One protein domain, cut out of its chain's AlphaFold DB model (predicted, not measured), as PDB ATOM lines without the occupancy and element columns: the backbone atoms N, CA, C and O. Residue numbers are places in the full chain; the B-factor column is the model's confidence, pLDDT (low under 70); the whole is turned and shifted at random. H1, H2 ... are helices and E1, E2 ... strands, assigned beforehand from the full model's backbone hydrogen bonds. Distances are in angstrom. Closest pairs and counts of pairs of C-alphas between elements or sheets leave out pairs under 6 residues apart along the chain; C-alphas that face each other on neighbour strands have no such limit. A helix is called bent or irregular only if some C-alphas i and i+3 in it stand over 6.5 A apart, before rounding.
ATOM      1  N   LYS A  40      81.269  90.730 134.784       92.12
ATOM      2  CA  LYS A  40      81.362  89.274 134.781       92.12
ATOM      3  C   LYS A  40      82.080  88.838 133.518       92.12
ATOM      4  O   LYS A  40      81.542  88.980 132.424       92.12
ATOM      5  N   LEU A  41      83.280  88.305 133.706       91.56
ATOM      6  CA  LEU A  41      84.071  87.709 132.643       91.56
ATOM      7  C   LEU A  41      83.406  86.403 132.184       91.56
ATOM      8  O   LEU A  41      83.073  85.556 133.014       91.56
ATOM      9  N   GLN A  42      83.196  86.258 130.881       94.12
ATOM     10  CA  GLN A  42      82.664  85.041 130.270       94.12
ATOM     11  C   GLN A  42      83.803  84.155 129.742       94.12
ATOM     12  O   GLN A  42      84.909  84.630 129.507       94.12
ATOM     13  N   ASP A  43      83.554  82.866 129.513       92.00
ATOM     14  CA  ASP A  43      84.592  81.967 128.969       92.00
ATOM     15  C   ASP A  43      85.055  82.391 127.565       92.00
ATOM     16  O   ASP A  43      86.206  82.191 127.186       92.00
ATOM     17  N   GLU A  44      84.168  83.032 126.807       95.44
ATOM     18  CA  GLU A  44      84.434  83.555 125.463       95.44
ATOM     19  C   GLU A  44      85.237  84.867 125.483       95.44
ATOM     20  O   GLU A  44      85.766  85.294 124.458       95.44
ATOM     21  N   ASP A  45      85.356  85.501 126.652       93.56
ATOM     22  CA  ASP A  45      86.035  86.784 126.807       93.56
ATOM     23  C   ASP A  45      87.564  86.663 126.824       93.56
ATOM     24  O   ASP A  45      88.268  87.653 126.597       93.56
ATOM     25  N   VAL A  46      88.087  85.461 127.087       92.69
ATOM     26  CA  VAL A  46      89.524  85.192 127.177       92.69
ATOM     27  C   VAL A  46      89.860  83.930 126.402       92.69
ATOM     28  O   VAL A  46      89.588  82.812 126.831       92.69
ATOM     29  N   ILE A  47      90.547  84.106 125.283       91.56
ATOM     30  CA  ILE A  47      91.057  82.999 124.485       91.56
ATOM     31  C   ILE A  47      92.519  82.793 124.854       91.56
ATOM     32  O   ILE A  47      93.366  83.653 124.610       91.56
ATOM     33  N   MET A  48      92.820  81.635 125.437       91.44
ATOM     34  CA  MET A  48      94.191  81.185 125.659       91.44
ATOM     35  C   MET A  48      94.583  80.189 124.575       91.44
ATOM     36  O   MET A  48      93.952  79.147 124.415       91.44
ATOM     37  N   GLU A  49      95.668  80.471 123.873       92.19
ATOM     38  CA  GLU A  49      96.208  79.596 122.837       92.19
ATOM     39  C   GLU A  49      97.722  79.427 123.008       92.19
ATOM     40  O   GLU A  49      98.367  80.099 123.812       92.19
ATOM     41  N   THR A  50      98.321  78.491 122.276       93.56
ATOM     42  CA  THR A  50      99.781  78.331 122.228       93.56
ATOM     43  C   THR A  50     100.240  78.461 120.785       93.56
ATOM     44  O   THR A  50     100.037  77.554 119.983       93.56
ATOM     45  N   VAL A  51     100.888  79.576 120.457       89.75
ATOM     46  CA  VAL A  51     101.406  79.861 119.115       89.75
ATOM     47  C   VAL A  51     102.915  79.649 119.138       89.75
ATOM     48  O   VAL A  51     103.637  80.332 119.860       89.75
ATOM     49  N   ASN A  52     103.419  78.678 118.371       92.94
ATOM     50  CA  ASN A  52     104.851  78.333 118.319       92.94
ATOM     51  C   ASN A  52     105.466  77.976 119.689       92.94
ATOM     52  O   ASN A  52     106.607  78.331 119.982       92.94
ATOM     53  N   GLY A  53     104.701  77.297 120.549       91.62
ATOM     54  CA  GLY A  53     105.137  76.954 121.908       91.62
ATOM     55  C   GLY A  53     105.121  78.132 122.891       91.62
ATOM     56  O   GLY A  53     105.566  77.973 124.026       91.62
ATOM     57  N   ILE A  54     104.615  79.295 122.475       89.12
ATOM     58  CA  ILE A  54     104.472  80.487 123.309       89.12
ATOM     59  C   ILE A  54     102.990  80.633 123.680       89.12
ATOM     60  O   ILE A  54     102.155  80.683 122.774       89.12
ATOM     61  N   PRO A  55     102.636  80.692 124.976       85.19
ATOM     62  CA  PRO A  55     101.264  80.974 125.375       85.19
ATOM     63  C   PRO A  55     100.877  82.390 124.928       85.19
ATOM     64  O   PRO A  55     101.616  83.346 125.160       85.19
ATOM     65  N   SER A  56      99.722  82.504 124.287       91.06
ATOM     66  CA  SER A  56      99.105  83.749 123.836       91.06
ATOM     67  C   SER A  56      97.737  83.870 124.498       91.06
ATOM     68  O   SER A  56      97.035  82.874 124.681       91.06
ATOM     69  N   ILE A  57      97.390  85.087 124.905       90.69
ATOM     70  CA  ILE A  57      96.107  85.412 125.523       90.69
ATOM     71  C   ILE A  57      95.505  86.539 124.698       90.69
ATOM     72  O   ILE A  57      96.127  87.590 124.543       90.69
ATOM     73  N   THR A  58      94.304  86.312 124.186       92.31
ATOM     74  CA  THR A  58      93.544  87.297 123.420       92.31
ATOM     75  C   THR A  58      92.254  87.601 124.163       92.31
ATOM     76  O   THR A  58      91.564  86.684 124.606       92.31
ATOM     77  N   PHE A  59      91.941  88.884 124.313       94.25
ATOM     78  CA  PHE A  59      90.716  89.345 124.957       94.25
ATOM     79  C   PHE A  59      89.641  89.653 123.915       94.25
ATOM     80  O   PHE A  59      89.953  90.075 122.801       94.25
ATOM     81  N   SER A  60      88.376  89.459 124.283       95.31
ATOM     82  CA  SER A  60      87.242  89.873 123.458       95.31
ATOM     83  C   SER A  60      87.092  91.400 123.421       95.31
ATOM     84  O   SER A  60      87.561  92.135 124.300       95.31
ATOM     85  N   ASP A  61      86.336  91.890 122.438       94.31
ATOM     86  CA  ASP A  61      85.937  93.300 122.362       94.31
ATOM     87  C   ASP A  61      85.161  93.758 123.606       94.31
ATOM     88  O   ASP A  61      85.186  94.937 123.965       94.31
ATOM     89  N   HIS A  62      84.464  92.836 124.271       93.44
ATOM     90  CA  HIS A  62      83.707  93.119 125.484       93.44
ATOM     91  C   HIS A  62      84.637  93.492 126.646       93.44
ATOM     92  O   HIS A  62      84.450  94.541 127.266       93.44
ATOM     93  N   VAL A  63      85.699  92.712 126.870       91.06
ATOM     94  CA  VAL A  63      86.743  93.032 127.859       91.06
ATOM     95  C   VAL A  63      87.446  94.337 127.505       91.06
ATOM     96  O   VAL A  63      87.674  95.171 128.381       91.06
ATOM     97  N   HIS A  64      87.756  94.557 126.225       89.88
ATOM     98  CA  HIS A  64      88.394  95.796 125.783       89.88
ATOM     99  C   HIS A  64      87.552  97.034 126.105       89.88
ATOM    100  O   HIS A  64      88.073  97.985 126.689       89.88
ATOM    101  N   LYS A  65      86.249  97.004 125.802       89.75
ATOM    102  CA  LYS A  65      85.316  98.089 126.142       89.75
ATOM    103  C   LYS A  65      85.203  98.305 127.645       89.75
ATOM    104  O   LYS A  65      85.101  99.444 128.093       89.75
ATOM    105  N   PHE A  66      85.221  97.228 128.424       88.06
ATOM    106  CA  PHE A  66      85.183  97.336 129.875       88.06
ATOM    107  C   PHE A  66      86.438  98.018 130.430       88.06
ATOM    108  O   PHE A  66      86.327  98.959 131.218       88.06
ATOM    109  N   ILE A  67      87.623  97.595 129.978       86.56
ATOM    110  CA  ILE A  67      88.893  98.227 130.350       86.56
ATOM    111  C   ILE A  67      88.879  99.698 129.940       86.56
ATOM    112  O   ILE A  67      89.211 100.546 130.754       86.56
ATOM    113  N   GLU A  68      88.451 100.018 128.720       86.19
ATOM    114  CA  GLU A  68      88.332 101.400 128.246       86.19
ATOM    115  C   GLU A  68      87.419 102.240 129.141       86.19
ATOM    116  O   GLU A  68      87.820 103.310 129.597       86.19
ATOM    117  N   LYS A  69      86.228 101.727 129.472       86.81
ATOM    118  CA  LYS A  69      85.276 102.399 130.364       86.81
ATOM    119  C   LYS A  69      85.875 102.645 131.751       86.81
ATOM    120  O   LYS A  69      85.729 103.743 132.283       86.81
ATOM    121  N   LYS A  70      86.555 101.653 132.338       83.69
ATOM    122  CA  LYS A  70      87.164 101.770 133.676       83.69
ATOM    123  C   LYS A  70      88.428 102.634 133.686       83.69
ATOM    124  O   LYS A  70      88.679 103.319 134.670       83.69
ATOM    125  N   MET A  71      89.192 102.641 132.596       81.56
ATOM    126  CA  MET A  71      90.456 103.374 132.473       81.56
ATOM    127  C   MET A  71      90.294 104.777 131.878       81.56
ATOM    128  O   MET A  71      91.275 105.513 131.802       81.56
ATOM    129  N   ALA A  72      89.084 105.180 131.477       80.69
ATOM    130  CA  ALA A  72      88.815 106.490 130.878       80.69
ATOM    131  C   ALA A  72      89.274 107.669 131.758       80.69
ATOM    132  O   ALA A  72      89.667 108.712 131.237       80.69
ATOM    133  N   LEU A  73      89.261 107.494 133.084       71.62
ATOM    134  CA  LEU A  73      89.709 108.495 134.060       71.62
ATOM    135  C   LEU A  73      91.119 108.219 134.606       71.62
ATOM    136  O   LEU A  73      91.619 108.966 135.445       71.62
ATOM    137  N   SER A  74      91.779 107.158 134.142       74.62
ATOM    138  CA  SER A  74      93.118 106.793 134.590       74.62
ATOM    139  C   SER A  74      94.188 107.538 133.793       74.62
ATOM    140  O   SER A  74      94.169 107.602 132.562       74.62
ATOM    141  N   ILE A  75      95.180 108.070 134.505       68.00
ATOM    142  CA  ILE A  75      96.350 108.719 133.912       68.00
ATOM    143  C   ILE A  75      97.534 107.766 134.028       68.00
ATOM    144  O   ILE A  75      97.901 107.342 135.122       68.00
ATOM    145  N   VAL A  76      98.164 107.451 132.896       71.25
ATOM    146  CA  VAL A  76      99.410 106.682 132.894       71.25
ATOM    147  C   VAL A  76     100.573 107.662 132.936       71.25
ATOM    148  O   VAL A  76     100.807 108.426 131.996       71.25
ATOM    149  N   ILE A  77     101.320 107.627 134.034       66.12
ATOM    150  CA  ILE A  77     102.514 108.447 134.217       66.12
ATOM    151  C   ILE A  77     103.739 107.596 133.885       66.12
ATOM    152  O   ILE A  77     104.050 106.635 134.587       66.12
ATOM    153  N   LYS A  78     104.452 107.948 132.809       71.50
ATOM    154  CA  LYS A  78     105.729 107.314 132.459       71.50
ATOM    155  C   LYS A  78     106.877 108.247 132.835       71.50
ATOM    156  O   LYS A  78     107.019 109.329 132.266       71.50
ATOM    157  N   LEU A  79     107.701 107.802 133.781       65.94
ATOM    158  CA  LEU A  79     108.954 108.456 134.145       65.94
ATOM    159  C   LEU A  79     110.059 107.943 133.218       65.94
ATOM    160  O   LEU A  79     110.442 106.777 133.287       65.94
ATOM    161  N   LEU A  80     110.544 108.801 132.320       61.88
ATOM    162  CA  LEU A  80     111.665 108.497 131.434       61.88
ATOM    163  C   LEU A  80     112.922 109.175 131.993       61.88
ATOM    164  O   LEU A  80     113.045 110.398 131.956       61.88
ATOM    165  N   GLY A  81     113.855 108.393 132.543       64.50
ATOM    166  CA  GLY A  81     115.084 108.929 133.128       64.50
ATOM    167  C   GLY A  81     115.862 107.923 133.976       64.50
ATOM    168  O   GLY A  81     115.560 106.731 133.987       64.50
ATOM    169  N   ARG A  82     116.896 108.407 134.684       63.31
ATOM    170  CA  ARG A  82     117.683 107.601 135.635       63.31
ATOM    171  C   ARG A  82     116.757 106.948 136.662       63.31
ATOM    172  O   ARG A  82     115.736 107.518 137.019       63.31
ATOM    173  N   LYS A  83     117.148 105.770 137.157       56.66
ATOM    174  CA  LYS A  83     116.433 105.004 138.189       56.66
ATOM    175  C   LYS A  83     116.155 105.890 139.412       56.66
ATOM    176  O   LYS A  83     117.026 106.052 140.264       56.66
ATOM    177  N   VAL A 101     101.767 122.015 143.337       38.12
ATOM    178  CA  VAL A 101     102.471 122.510 142.145       38.12
ATOM    179  C   VAL A 101     103.675 121.595 141.924       38.12
ATOM    180  O   VAL A 101     104.652 121.641 142.669       38.12
ATOM    181  N   TRP A 102     103.599 120.730 140.916       38.69
ATOM    182  CA  TRP A 102     104.671 119.791 140.589       38.69
ATOM    183  C   TRP A 102     105.816 120.511 139.874       38.69
ATOM    184  O   TRP A 102     105.652 120.989 138.753       38.69
ATOM    185  N   VAL A 103     106.995 120.556 140.499       33.44
ATOM    186  CA  VAL A 103     108.228 121.020 139.853       33.44
ATOM    187  C   VAL A 103     109.113 119.808 139.568       33.44
ATOM    188  O   VAL A 103     109.719 119.236 140.471       33.44
ATOM    189  N   VAL A 104     109.168 119.402 138.299       42.28
ATOM    190  CA  VAL A 104     110.039 118.324 137.815       42.28
ATOM    191  C   VAL A 104     111.320 118.950 137.272       42.28
ATOM    192  O   VAL A 104     111.284 119.665 136.273       42.28
ATOM    193  N   PHE A 105     112.459 118.678 137.912       30.77
ATOM    194  CA  PHE A 105     113.773 119.072 137.402       30.77
ATOM    195  C   PHE A 105     114.445 117.911 136.655       30.77
ATOM    196  O   PHE A 105     114.540 116.792 137.163       30.77
ATOM    197  N   ASP A 106     114.941 118.209 135.451       41.59
ATOM    198  CA  ASP A 106     115.894 117.417 134.649       41.59
ATOM    199  C   ASP A 106     115.456 116.017 134.162       41.59
ATOM    200  O   ASP A 106     116.261 115.268 133.605       41.59
ATOM    201  N   HIS A 107     114.180 115.653 134.326       49.69
ATOM    202  CA  HIS A 107     113.637 114.355 133.912       49.69
ATOM    203  C   HIS A 107     112.374 114.559 133.070       49.69
ATOM    204  O   HIS A 107     111.480 115.315 133.444       49.69
ATOM    205  N   TYR A 108     112.288 113.884 131.923       54.00
ATOM    206  CA  TYR A 108     111.141 114.019 131.030       54.00
ATOM    207  C   TYR A 108     109.974 113.192 131.575       54.00
ATOM    208  O   TYR A 108     109.924 111.968 131.432       54.00
ATOM    209  N   LEU A 109     109.025 113.870 132.213       53.28
ATOM    210  CA  LEU A 109     107.723 113.305 132.530       53.28
ATOM    211  C   LEU A 109     106.874 113.320 131.258       53.28
ATOM    212  O   LEU A 109     106.565 114.389 130.736       53.28
ATOM    213  N   SER A 110     106.464 112.151 130.767       54.94
ATOM    214  CA  SER A 110     105.379 112.098 129.788       54.94
ATOM    215  C   SER A 110     104.104 111.688 130.507       54.94
ATOM    216  O   SER A 110     103.940 110.520 130.870       54.94
ATOM    217  N   VAL A 111     103.215 112.657 130.711       57.59
ATOM    218  CA  VAL A 111     101.832 112.404 131.115       57.59
ATOM    219  C   VAL A 111     101.023 112.217 129.844       57.59
ATOM    220  O   VAL A 111     101.062 113.061 128.948       57.59
ATOM    221  N   ARG A 112     100.325 111.090 129.732       59.31
ATOM    222  CA  ARG A 112      99.385 110.849 128.639       59.31
ATOM    223  C   ARG A 112      98.085 110.335 129.226       59.31
ATOM    224  O   ARG A 112      98.097 109.467 130.098       59.31
ATOM    225  N   THR A 113      96.975 110.871 128.736       65.31
ATOM    226  CA  THR A 113      95.667 110.258 128.947       65.31
ATOM    227  C   THR A 113      95.689 108.864 128.340       65.31
ATOM    228  O   THR A 113      96.287 108.646 127.278       65.31
ATOM    229  N   TRP A 114      95.069 107.912 129.028       70.00
ATOM    230  CA  TRP A 114      94.891 106.579 128.480       70.00
ATOM    231  C   TRP A 114      94.134 106.661 127.138       70.00
ATOM    232  O   TRP A 114      93.295 107.536 126.929       70.00
ATOM    233  N   SER A 115      94.476 105.789 126.191       69.56
ATOM    234  CA  SER A 115      93.799 105.682 124.894       69.56
ATOM    235  C   SER A 115      93.807 104.226 124.448       69.56
ATOM    236  O   SER A 115      94.829 103.559 124.593       69.56
ATOM    237  N   ALA A 116      92.731 103.752 123.816       66.19
ATOM    238  CA  ALA A 116      92.688 102.426 123.193       66.19
ATOM    239  C   ALA A 116      93.790 102.232 122.133       66.19
ATOM    240  O   ALA A 116      94.270 101.126 121.902       66.19
ATOM    241  N   SER A 117      94.242 103.328 121.513       69.44
ATOM    242  CA  SER A 117      95.342 103.324 120.544       69.44
ATOM    243  C   SER A 117      96.732 103.336 121.189       69.44
ATOM    244  O   SER A 117      97.741 103.347 120.474       69.44
ATOM    245  N   PHE A 118      96.807 103.351 122.526       66.62
ATOM    246  CA  PHE A 118      98.057 103.225 123.255       66.62
ATOM    247  C   PHE A 118      98.646 101.856 122.938       66.62
ATOM    248  O   PHE A 118      98.293 100.840 123.534       66.62
TER     249      PHE A 118
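What this domain is: This is residues 40 to 83 and 101 to 118 of the 217 residues of an uncharacterized protein of Gossypium trilobum (UniProt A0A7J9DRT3). Two separate two-stranded ribbons stand at the two ends of one short helix, H1, in a loose, open U: the E1 and E2 hairpin makes one arm, the E3 and E4 pair the other, and the space between the arms is open. Residues 50 to 55, round the turn of the hairpin, stick out free. The printed part has 62 residues with four named strands and one named helix, in the order E1, E2, H1, E3, E4; each two-stranded sheet is antiparallel, and the class is mixed, helices and strands. The whole is extended, with a radius of gyration of the C-alphas of 17.3 A, and elongated, spanning 47 by 30 by 18 A.

How they stand to each other: E1, residues 46 to 51, and E2, residues 54 to 59, form a hairpin, antiparallel with 154 degrees between their directions. C-alphas 50 and 55 face each other at 4.4 A, and N 47 and O 58, at 2.9 A, and N 56 and O 49, at 2.8 A, are within hydrogen-bond range. A tight link of one residue joins E2 to H1, residues 61 to 71, in which every O i to N i+4 pair is within hydrogen-bond range. E1 and H1 are only just apart, with their closest C-alphas 8.3 A from each other. A tight link of three residues joins H1 to E3, residues 75 to 80. E3 and E4, residues 108 to 113, are antiparallel neighbours at 160 degrees; C-alphas 77 and 111 face each other at 5.1 A, and N 110 and O 78, at 3.2 A, and N 78 and O 110, at 3.3 A, are within hydrogen-bond range. E4 is apart from H1, and both E3 and E4 are apart from E1 and E2.

Where its parts are: E1 begins with C-alpha 46 at (89.524, 85.192, 127.177) and is 15.3 A long; E2 is 16.4 A long. H1 begins with C-alpha 61 at (85.937, 93.300, 122.362), is 15.0 A long and is not bent. E3 is 15.5 A long. E4, 16.1 A long, ends with C-alpha 113 at (95.667, 110.258, 128.947).

The domain as a whole: The two C-alphas farthest apart are those of Asn 52 and Val 101, at 50.2 A. Residues 84 to 100 are cut out, and C-alphas 83 and 101 are 22.7 A apart across the cut, which lies in the link from E3 to E4. The links that are printed whole are tight. The mean pLDDT of the printed part is 75.5; 24 residues are under 70, among them 79 to 83 and 101 to 113.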